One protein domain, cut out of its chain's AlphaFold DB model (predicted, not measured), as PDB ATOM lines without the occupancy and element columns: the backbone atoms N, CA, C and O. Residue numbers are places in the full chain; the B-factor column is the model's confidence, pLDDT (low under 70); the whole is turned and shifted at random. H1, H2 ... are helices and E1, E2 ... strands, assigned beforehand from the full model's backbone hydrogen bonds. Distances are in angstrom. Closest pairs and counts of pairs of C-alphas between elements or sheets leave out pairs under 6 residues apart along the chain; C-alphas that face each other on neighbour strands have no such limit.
ATOM      1  N   SER A 933     145.495 144.954 192.761       73.31
ATOM      2  CA  SER A 933     145.449 146.393 193.030       73.31
ATOM      3  C   SER A 933     145.896 147.212 191.816       73.31
ATOM      4  O   SER A 933     146.662 146.734 190.975       73.31
ATOM      5  N   ASP A 934     145.490 148.482 191.755       70.44
ATOM      6  CA  ASP A 934     145.974 149.410 190.722       70.44
ATOM      7  C   ASP A 934     147.491 149.601 190.777       70.44
ATOM      8  O   ASP A 934     148.132 149.797 189.755       70.44
ATOM      9  N   ALA A 935     148.100 149.422 191.943       63.84
ATOM     10  CA  ALA A 935     149.544 149.449 192.069       63.84
ATOM     11  C   ALA A 935     150.255 148.225 191.517       63.84
ATOM     12  O   ALA A 935     151.370 148.353 191.032       63.84
ATOM     13  N   LEU A 936     149.646 147.039 191.583       68.62
ATOM     14  CA  LEU A 936     150.184 145.883 190.870       68.62
ATOM     15  C   LEU A 936     150.045 146.078 189.353       68.62
ATOM     16  O   LEU A 936     150.908 145.621 188.610       68.62
ATOM     17  N   LYS A 937     149.016 146.806 188.886       76.31
ATOM     18  CA  LYS A 937     148.909 147.222 187.476       76.31
ATOM     19  C   LYS A 937     149.999 148.233 187.104       76.31
ATOM     20  O   LYS A 937     150.684 148.015 186.114       76.31
ATOM     21  N   GLU A 938     150.227 149.258 187.921       70.25
ATOM     22  CA  GLU A 938     151.312 150.230 187.712       70.25
ATOM     23  C   GLU A 938     152.697 149.569 187.826       70.25
ATOM     24  O   GLU A 938     153.608 149.893 187.075       70.25
ATOM     25  N   LEU A 939     152.868 148.594 188.727       69.00
ATOM     26  CA  LEU A 939     154.087 147.793 188.824       69.00
ATOM     27  C   LEU A 939     154.306 146.989 187.548       69.00
ATOM     28  O   LEU A 939     155.429 146.971 187.063       69.00
ATOM     29  N   ASN A 940     153.262 146.386 186.969       77.00
ATOM     30  CA  ASN A 940     153.371 145.751 185.656       77.00
ATOM     31  C   ASN A 940     153.804 146.758 184.580       77.00
ATOM     32  O   ASN A 940     154.652 146.428 183.760       77.00
ATOM     33  N   GLU A 941     153.245 147.971 184.573       74.38
ATOM     34  CA  GLU A 941     153.616 149.022 183.616       74.38
ATOM     35  C   GLU A 941     155.079 149.442 183.784       74.38
ATOM     36  O   GLU A 941     155.838 149.373 182.823       74.38
ATOM     37  N   LYS A 942     155.524 149.743 185.010       69.12
ATOM     38  CA  LYS A 942     156.931 150.056 185.317       69.12
ATOM     39  C   LYS A 942     157.875 148.915 184.969       69.12
ATOM     40  O   LYS A 942     158.968 149.150 184.467       69.12
ATOM     41  N   ASN A 943     157.458 147.683 185.232       70.19
ATOM     42  CA  ASN A 943     158.205 146.481 184.893       70.19
ATOM     43  C   ASN A 943     158.424 146.392 183.377       70.19
ATOM     44  O   ASN A 943     159.559 146.218 182.933       70.19
ATOM     45  N   LEU A 944     157.369 146.617 182.592       71.56
ATOM     46  CA  LEU A 944     157.429 146.659 181.130       71.56
ATOM     47  C   LEU A 944     158.266 147.842 180.613       71.56
ATOM     48  O   LEU A 944     159.054 147.671 179.687       71.56
ATOM     49  N   GLU A 945     158.141 149.025 181.218       68.94
ATOM     50  CA  GLU A 945     158.909 150.225 180.854       68.94
ATOM     51  C   GLU A 945     160.404 150.085 181.175       68.94
ATOM     52  O   GLU A 945     161.251 150.461 180.365       68.94
ATOM     53  N   SER A 946     160.754 149.497 182.324       64.12
ATOM     54  CA  SER A 946     162.148 149.315 182.757       64.12
ATOM     55  C   SER A 946     162.967 148.441 181.798       64.12
ATOM     56  O   SER A 946     164.186 148.605 181.677       64.12
ATOM     57  N   GLN A 947     162.288 147.560 181.060       62.44
ATOM     58  CA  GLN A 947     162.894 146.720 180.032       62.44
ATOM     59  C   GLN A 947     163.037 147.401 178.669       62.44
ATOM     60  O   GLN A 947     163.815 146.931 177.847       62.44
ATOM     61  N   GLN A 948     162.389 148.545 178.435       56.16
ATOM     62  CA  GLN A 948     162.613 149.320 177.209       56.16
ATOM     63  C   GLN A 948     163.940 150.092 177.224       56.16
ATOM     64  O   GLN A 948     164.477 150.402 176.164       56.16
ATOM     65  N   GLY A 949     164.471 150.408 178.413       51.41
ATOM     66  CA  GLY A 949     165.696 151.201 178.581       51.41
ATOM     67  C   GLY A 949     166.971 150.398 178.864       51.41
ATOM     68  O   GLY A 949     168.068 150.940 178.756       51.41
ATOM     69  N   SER A 950     166.848 149.117 179.221       46.53
ATOM     70  CA  SER A 950     167.970 148.285 179.672       46.53
ATOM     71  C   SER A 950     168.335 147.271 178.589       46.53
ATOM     72  O   SER A 950     167.785 146.175 178.560       46.53
ATOM     73  N   GLY A 951     169.254 147.628 177.687       44.75
ATOM     74  CA  GLY A 951     169.711 146.787 176.569       44.75
ATOM     75  C   GLY A 951     170.499 145.524 176.958       44.75
ATOM     76  O   GLY A 951     171.524 145.248 176.347       44.75
ATOM     77  N   GLY A 952     170.071 144.771 177.976       45.06
ATOM     78  CA  GLY A 952     170.816 143.604 178.456       45.06
ATOM     79  C   GLY A 952     170.091 142.626 179.383       45.06
ATOM     80  O   GLY A 952     170.744 141.702 179.859       45.06
ATOM     81  N   THR A 953     168.790 142.776 179.660       47.34
ATOM     82  CA  THR A 953     168.080 141.837 180.549       47.34
ATOM     83  C   THR A 953     167.043 141.029 179.770       47.34
ATOM     84  O   THR A 953     165.940 141.504 179.542       47.34
ATOM     85  N   THR A 954     167.383 139.793 179.392       49.66
ATOM     86  CA  THR A 954     166.463 138.811 178.773       49.66
ATOM     87  C   THR A 954     165.624 138.041 179.802       49.66
ATOM     88  O   THR A 954     164.830 137.171 179.446       49.66
ATOM     89  N   ALA A 955     165.777 138.348 181.097       54.66
ATOM     90  CA  ALA A 955     164.987 137.724 182.150       54.66
ATOM     91  C   ALA A 955     163.511 138.168 182.047       54.66
ATOM     92  O   ALA A 955     163.262 139.379 182.018       54.66
ATOM     93  N   PRO A 956     162.544 137.226 182.041       56.47
ATOM     94  CA  PRO A 956     161.124 137.553 181.976       56.47
ATOM     95  C   PRO A 956     160.726 138.446 183.145       56.47
ATOM     96  O   PRO A 956     161.086 138.164 184.295       56.47
ATOM     97  N   VAL A 957     159.956 139.501 182.880       62.09
ATOM     98  CA  VAL A 957     159.479 140.362 183.962       62.09
ATOM     99  C   VAL A 957     158.312 139.708 184.682       62.09
ATOM    100  O   VAL A 957     157.448 139.062 184.088       62.09
ATOM    101  N   LEU A 958     158.273 139.882 185.999       64.81
ATOM    102  CA  LEU A 958     157.164 139.391 186.797       64.81
ATOM    103  C   LEU A 958     155.934 140.264 186.539       64.81
ATOM    104  O   LEU A 958     155.913 141.442 186.900       64.81
ATOM    105  N   LEU A 959     154.917 139.677 185.906       73.44
ATOM    106  CA  LEU A 959     153.645 140.336 185.625       73.44
ATOM    107  C   LEU A 959     152.496 139.600 186.309       73.44
ATOM    108  O   LEU A 959     152.320 138.388 186.152       73.44
ATOM    109  N   TYR A 960     151.661 140.355 187.015       78.12
ATOM    110  CA  TYR A 960     150.461 139.846 187.671       78.12
ATOM    111  C   TYR A 960     149.224 140.306 186.908       78.12
ATOM    112  O   TYR A 960     148.936 141.498 186.867       78.12
ATOM    113  N   ARG A 961     148.463 139.386 186.308       84.25
ATOM    114  CA  ARG A 961     147.184 139.719 185.663       84.25
ATOM    115  C   ARG A 961     146.057 138.858 186.195       84.25
ATOM    116  O   ARG A 961     146.218 137.661 186.424       84.25
ATOM    117  N   GLU A 962     144.899 139.487 186.335       90.00
ATOM    118  CA  GLU A 962     143.657 138.808 186.675       90.00
ATOM    119  C   GLU A 962     143.354 137.722 185.642       90.00
ATOM    120  O   GLU A 962     143.556 137.894 184.439       90.00
ATOM    121  N   GLY A 963     142.879 136.580 186.117       88.75
ATOM    122  CA  GLY A 963     142.572 135.445 185.263       88.75
ATOM    123  C   GLY A 963     143.703 134.426 185.110       88.75
ATOM    124  O   GLY A 963     143.414 133.308 184.685       88.75
ATOM    125  N   LEU A 964     144.940 134.774 185.475       89.88
ATOM    126  CA  LEU A 964     146.139 133.951 185.278       89.88
ATOM    127  C   LEU A 964     146.768 133.516 186.610       89.88
ATOM    128  O   LEU A 964     146.410 134.031 187.666       89.88
ATOM    129  N   SER A 965     147.688 132.551 186.566       87.62
ATOM    130  CA  SER A 965     148.429 132.068 187.741       87.62
ATOM    131  C   SER A 965     149.468 133.092 188.208       87.62
ATOM    132  O   SER A 965     150.045 133.803 187.380       87.62
ATOM    133  N   THR A 966     149.790 133.116 189.505       80.81
ATOM    134  CA  THR A 966     150.958 133.852 190.034       80.81
ATOM    135  C   THR A 966     152.289 133.359 189.461       80.81
ATOM    136  O   THR A 966     153.278 134.077 189.521       80.81
ATOM    137  N   ASN A 967     152.289 132.156 188.887       80.75
ATOM    138  CA  ASN A 967     153.440 131.446 188.333       80.75
ATOM    139  C   ASN A 967     153.460 131.446 186.787       80.75
ATOM    140  O   ASN A 967     154.115 130.619 186.149       80.75
ATOM    141  N   THR A 968     152.709 132.364 186.168       85.38
ATOM    142  CA  THR A 968     152.635 132.503 184.708       85.38
ATOM    143  C   THR A 968     153.979 132.940 184.124       85.38
ATOM    144  O   THR A 968     154.599 133.884 184.609       85.38
ATOM    145  N   ILE A 969     154.393 132.282 183.043       83.38
ATOM    146  CA  ILE A 969     155.560 132.656 182.243       83.38
ATOM    147  C   ILE A 969     155.096 133.610 181.143       83.38
ATOM    148  O   ILE A 969     154.209 133.278 180.346       83.38
ATOM    149  N   TRP A 970     155.718 134.780 181.106       83.00
ATOM    150  CA  TRP A 970     155.480 135.832 180.127       83.00
ATOM    151  C   TRP A 970     156.618 135.853 179.116       83.00
ATOM    152  O   TRP A 970     157.780 135.748 179.498       83.00
ATOM    153  N   ALA A 971     156.285 135.938 177.830       85.25
ATOM    154  CA  ALA A 971     157.279 136.105 176.777       85.25
ATOM    155  C   ALA A 971     156.668 136.779 175.547       85.25
ATOM    156  O   ALA A 971     155.466 136.662 175.276       85.25
ATOM    157  N   VAL A 972     157.514 137.450 174.768       86.25
ATOM    158  CA  VAL A 972     157.186 137.852 173.398       86.25
ATOM    159  C   VAL A 972     157.286 136.607 172.519       86.25
ATOM    160  O   VAL A 972     158.280 135.885 172.555       86.25
ATOM    161  N   ARG A 973     156.239 136.312 171.746       89.75
ATOM    162  CA  ARG A 973     156.238 135.135 170.865       89.75
ATOM    163  C   ARG A 973     157.186 135.367 169.694       89.75
ATOM    164  O   ARG A 973     157.110 136.408 169.051       89.75
ATOM    165  N   SER A 974     157.996 134.364 169.377       90.31
ATOM    166  CA  SER A 974     158.901 134.355 168.226       90.31
ATOM    167  C   SER A 974     158.476 133.283 167.217       90.31
ATOM    168  O   SER A 974     158.069 132.187 167.606       90.31
ATOM    169  N   LEU A 975     158.551 133.602 165.922       90.38
ATOM    170  CA  LEU A 975     158.455 132.643 164.811       90.38
ATOM    171  C   LEU A 975     159.820 132.034 164.450       90.38
ATOM    172  O   LEU A 975     159.892 131.179 163.567       90.38
ATOM    173  N   GLY A 976     160.884 132.449 165.140       90.69
ATOM    174  CA  GLY A 976     162.261 132.089 164.843       90.69
ATOM    175  C   GLY A 976     162.949 133.099 163.927       90.69
ATOM    176  O   GLY A 976     162.500 134.232 163.754       90.69
ATOM    177  N   ILE A 977     164.076 132.673 163.363       92.38
ATOM    178  CA  ILE A 977     164.931 133.506 162.515       92.38
ATOM    179  C   ILE A 977     164.432 133.469 161.069       92.38
ATOM    180  O   ILE A 977     164.293 132.392 160.486       92.38
ATOM    181  N   ASP A 978     164.203 134.639 160.475       90.19
ATOM    182  CA  ASP A 978     163.913 134.768 159.049       90.19
ATOM    183  C   ASP A 978     165.182 134.450 158.238       90.19
ATOM    184  O   ASP A 978     166.186 135.160 158.344       90.19
ATOM    185  N   PRO A 979     165.173 133.401 157.395       90.12
ATOM    186  CA  PRO A 979     166.359 132.987 156.654       90.12
ATOM    187  C   PRO A 979     166.804 134.004 155.592       90.12
ATOM    188  O   PRO A 979     167.930 133.911 155.109       90.12
ATOM    189  N   SER A 980     165.944 134.948 155.195       90.50
ATOM    190  CA  SER A 980     166.257 135.934 154.154       90.50
ATOM    191  C   SER A 980     167.107 137.104 154.655       90.50
ATOM    192  O   SER A 980     167.873 137.674 153.879       90.50
ATOM    193  N   ASN A 981     166.981 137.462 155.935       88.38
ATOM    194  CA  ASN A 981     167.634 138.635 156.523       88.38
ATOM    195  C   ASN A 981     168.341 138.344 157.859       88.38
ATOM    196  O   ASN A 981     169.093 139.191 158.333       88.38
ATOM    197  N   GLY A 982     168.137 137.164 158.448       85.69
ATOM    198  CA  GLY A 982     168.764 136.740 159.698       85.69
ATOM    199  C   GLY A 982     168.182 137.375 160.963       85.69
ATOM    200  O   GLY A 982     168.701 137.113 162.046       85.69
ATOM    201  N   TYR A 983     167.124 138.187 160.861       88.62
ATOM    202  CA  TYR A 983     166.456 138.770 162.023       88.62
ATOM    203  C   TYR A 983     165.463 137.789 162.643       88.62
ATOM    204  O   TYR A 983     164.794 137.022 161.950       88.62
ATOM    205  N   GLU A 984     165.336 137.841 163.966       89.44
ATOM    206  CA  GLU A 984     164.258 137.154 164.667       89.44
ATOM    207  C   GLU A 984     162.919 137.852 164.398       89.44
ATOM    208  O   GLU A 984     162.814 139.077 164.487       89.44
ATOM    209  N   VAL A 985     161.898 137.070 164.050       91.75
ATOM    210  CA  VAL A 985     160.555 137.576 163.753       91.75
ATOM    211  C   VAL A 985     159.667 137.371 164.969       91.75
ATOM    212  O   VAL A 985     159.264 136.252 165.291       91.75
ATOM    213  N   PHE A 986     159.307 138.468 165.621       91.31
ATOM    214  CA  PHE A 986     158.397 138.486 166.756       91.31
ATOM    215  C   PHE A 986     156.949 138.690 166.310       91.31
ATOM    216  O   PHE A 986     156.656 139.385 165.334       91.31
ATOM    217  N   ILE A 987     156.025 138.095 167.060       91.94
ATOM    218  CA  ILE A 987     154.584 138.268 166.894       91.94
ATOM    219  C   ILE A 987     154.103 139.235 167.969       91.94
ATOM    220  O   ILE A 987     154.102 138.892 169.157       91.94
ATOM    221  N   LYS A 988     153.628 140.408 167.552       90.31
ATOM    222  CA  LYS A 988     153.017 141.391 168.448       90.31
ATOM    223  C   LYS A 988     151.755 140.846 169.118       90.31
ATOM    224  O   LYS A 988     151.174 139.834 168.698       90.31
ATOM    225  N   LYS A 989     151.264 141.547 170.142       85.81
ATOM    226  CA  LYS A 989     149.985 141.208 170.796       85.81
ATOM    227  C   LYS A 989     148.797 141.201 169.834       85.81
ATOM    228  O   LYS A 989     147.910 140.364 169.989       85.81
ATOM    229  N   ASP A 990     148.794 142.092 168.844       88.94
ATOM    230  CA  ASP A 990     147.750 142.189 167.814       88.94
ATOM    231  C   ASP A 990     147.880 141.136 166.694       88.94
ATOM    232  O   ASP A 990     147.007 141.036 165.834       88.94
ATOM    233  N   GLY A 991     148.941 140.320 166.722       88.06
ATOM    234  CA  GLY A 991     149.219 139.281 165.732       88.06
ATOM    235  C   GLY A 991     150.048 139.741 164.532       88.06
ATOM    236  O   GLY A 991     150.380 138.907 163.691       88.06
ATOM    237  N   THR A 992     150.406 141.024 164.439       93.69
ATOM    238  CA  THR A 992     151.312 141.515 163.394       93.69
ATOM    239  C   THR A 992     152.752 141.068 163.645       93.69
ATOM    240  O   THR A 992     153.145 140.774 164.775       93.69
ATOM    241  N   LEU A 993     153.545 140.987 162.575       91.88
ATOM    242  CA  LEU A 993     154.947 140.579 162.642       91.88
ATOM    243  C   LEU A 993     155.858 141.803 162.758       91.88
ATOM    244  O   LEU A 993     155.600 142.842 162.149       91.88
ATOM    245  N   THR A 994     156.928 141.676 163.535       90.81
ATOM    246  CA  THR A 994     157.939 142.718 163.727       90.81
ATOM    247  C   THR A 994     159.304 142.089 163.964       90.81
ATOM    248  O   THR A 994     159.398 141.033 164.576       90.81
ATOM    249  N   ASN A 995     160.365 142.766 163.534       88.06
ATOM    250  CA  ASN A 995     161.743 142.353 163.831       88.06
ATOM    251  C   ASN A 995     162.300 143.085 165.064       88.06
ATOM    252  O   ASN A 995     163.447 142.894 165.454       88.06
ATOM    253  N   THR A 996     161.500 143.971 165.660       85.62
ATOM    254  CA  THR A 996     161.845 144.711 166.873       85.62
ATOM    255  C   THR A 996     161.152 144.065 168.059       85.62
ATOM    256  O   THR A 996     159.922 144.025 168.099       85.62
ATOM    257  N   TRP A 997     161.946 143.582 169.011       84.88
ATOM    258  CA  TRP A 997     161.452 143.105 170.296       84.88
ATOM    259  C   TRP A 997     160.917 144.280 171.127       84.88
ATOM    260  O   TRP A 997     161.566 145.322 171.223       84.88
ATOM    261  N   ASP A 998     159.735 144.117 171.720       82.00
ATOM    262  CA  ASP A 998     159.130 145.084 172.641       82.00
ATOM    263  C   ASP A 998     158.535 144.317 173.833       82.00
ATOM    264  O   ASP A 998     157.669 143.460 173.622       82.00
ATOM    265  N   PRO A 999     158.928 144.613 175.085       76.81
ATOM    266  CA  PRO A 999     158.381 143.929 176.260       76.81
ATOM    267  C   PRO A 999     156.862 144.123 176.368       76.81
ATOM    268  O   PRO A 999     156.134 143.269 176.876       76.81
ATOM    269  N   ARG A1000     156.320 145.215 175.815       80.44
ATOM    270  CA  ARG A1000     154.873 145.451 175.783       80.44
ATOM    271  C   ARG A1000     154.124 144.443 174.925       80.44
ATOM    272  O   ARG A1000     152.905 144.394 175.061       80.44
ATOM    273  N   ASP A1001     154.790 143.628 174.113       85.38
ATOM    274  CA  ASP A1001     154.178 142.547 173.339       85.38
ATOM    275  C   ASP A1001     154.142 141.195 174.081       85.38
ATOM    276  O   ASP A1001     153.628 140.209 173.553       85.38
ATOM    277  N   GLU A1002     154.580 141.141 175.344       84.31
ATOM    278  CA  GLU A1002     154.554 139.913 176.144       84.31
ATOM    279  C   GLU A1002     153.138 139.365 176.389       84.31
ATOM    280  O   GLU A1002     152.224 140.047 176.887       84.31
ATOM    281  N   VAL A1003     152.976 138.075 176.100       87.88
ATOM    282  CA  VAL A1003     151.754 137.293 176.311       87.88
ATOM    283  C   VAL A1003     152.036 136.119 177.252       87.88
ATOM    284  O   VAL A1003     153.189 135.701 177.378       87.88
ATOM    285  N   PRO A1004     151.014 135.568 177.930       88.75
ATOM    286  CA  PRO A1004     151.207 134.351 178.707       88.75
ATOM    287  C   PRO A1004     151.522 133.189 177.758       88.75
ATOM    288  O   PRO A1004     150.719 132.873 176.879       88.75
ATOM    289  N   VAL A1005     152.687 132.560 177.927       86.81
ATOM    290  CA  VAL A1005     153.144 131.433 177.086       86.81
ATOM    291  C   VAL A1005     153.197 130.105 177.839       86.81
ATOM    292  O   VAL A1005     153.222 129.045 177.217       86.81
ATOM    293  N   GLY A1006     153.189 130.140 179.172       84.44
ATOM    294  CA  GLY A1006     153.287 128.948 180.006       84.44
ATOM    295  C   GLY A1006     153.017 129.226 181.480       84.44
ATOM    296  O   GLY A1006     152.700 130.347 181.873       84.44
ATOM    297  N   ASN A1007     153.158 128.192 182.301       83.06
ATOM    298  CA  ASN A1007     153.084 128.258 183.757       83.06
ATOM    299  C   ASN A1007     154.187 127.354 184.321       83.06
ATOM    300  O   ASN A1007     154.430 126.278 183.771       83.06
ATOM    301  N   THR A1008     154.877 127.788 185.378       79.56
ATOM    302  CA  THR A1008     155.888 126.949 186.042       79.56
ATOM    303  C   THR A1008     155.254 125.831 186.876       79.56
ATOM    304  O   THR A1008     155.911 124.826 187.161       79.56
ATOM    305  N   ASP A1009     153.969 125.952 187.226       80.31
ATOM    306  CA  ASP A1009     153.218 124.866 187.844       80.31
ATOM    307  C   ASP A1009     152.891 123.761 186.829       80.31
ATOM    308  O   ASP A1009     152.360 124.011 185.745       80.31
ATOM    309  N   ALA A1010     153.191 122.516 187.197       81.50
ATOM    310  CA  ALA A1010     152.828 121.334 186.435       81.50
ATOM    311  C   ALA A1010     151.328 121.063 186.521       81.50
ATOM    312  O   ALA A1010     150.695 121.296 187.553       81.50
TER     313      ALA A1010
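This is residues 933 to 1010 of the 1047 residues of a protein of Arachidicoccus ginsenosidivorans (UniProt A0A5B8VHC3). The strands E1 and E2 make one kinked ribbon, with E4 paired along E1 and E3 folded back along E2 as a hairpin; the single helix H1 lies off to one side as a separate rod. The long link after H1 folds back and runs between H1 and E1, and the tip of the E2 to E3 hairpin is far from the start of H1 along the longest axis. The printed part has 78 residues, with one named helix and four named strands in the order H1, E1, E2, E3, E4, making two antiparallel two-stranded sheets, E1 - E4 and E2 - E3. The class is mixed, helices and strands, with under half of the residues in named elements. The whole is only just compact, close to loose, with a radius of gyration of the C-alphas of 13.6 A and spans of 45 by 32 by 23 A.

Begin at H1, residues 934 to 949, where 9 of 12 O i to N i+4 pairs are within hydrogen-bond range. Go on to E1, residues 968 to 971, which runs on into E2, residues 973 to 977, at 40 degrees; the two meet only through their link. E3, residues 984 to 987, is the antiparallel neighbour of E2 at 153 degrees, and the two form a hairpin. Look there for N 975 and O 985, 2.8 A apart, and N 987 and O 973, 2.8 A. Residues 986 to 987 of E3 also pair antiparallel with residues 993 to 994. E4, residues 1003 to 1007, is the antiparallel neighbour of E1 at 137 degrees; the C-alphas of 968 and 1007, which face each other, are 4.4 A apart. N 969 and O 1006 are 2.8 A apart, within hydrogen-bond range. The closest C-alphas of E2 and E4, those of Arg 973 and Val 1003, are 7.4 A apart. H1 is apart from E2, E3 and E4, and E3 is apart from E1 and E4.

Find C-alpha 934 at (145.974, 149.410, 190.722); from there H1 runs 23.2 A to C-alpha 949 at (165.696, 151.201, 178.581). E1 is 9.9 A long, E2 12.2 A, E3 10.0 A and E4 11.8 A, which ends at C-alpha 1007 at (153.084, 128.258, 183.757).

The two C-alphas farthest apart, those of Ser 933 and Ser 980, are 45.3 A apart. The printed part has no cut. The links H1 to E1, 18 residues, and E3 to E4, 15 residues, are long. The mean pLDDT of the printed part is 78.5; look for values under 70 at residues 935 to 936, 939, 942 and 945 to 958.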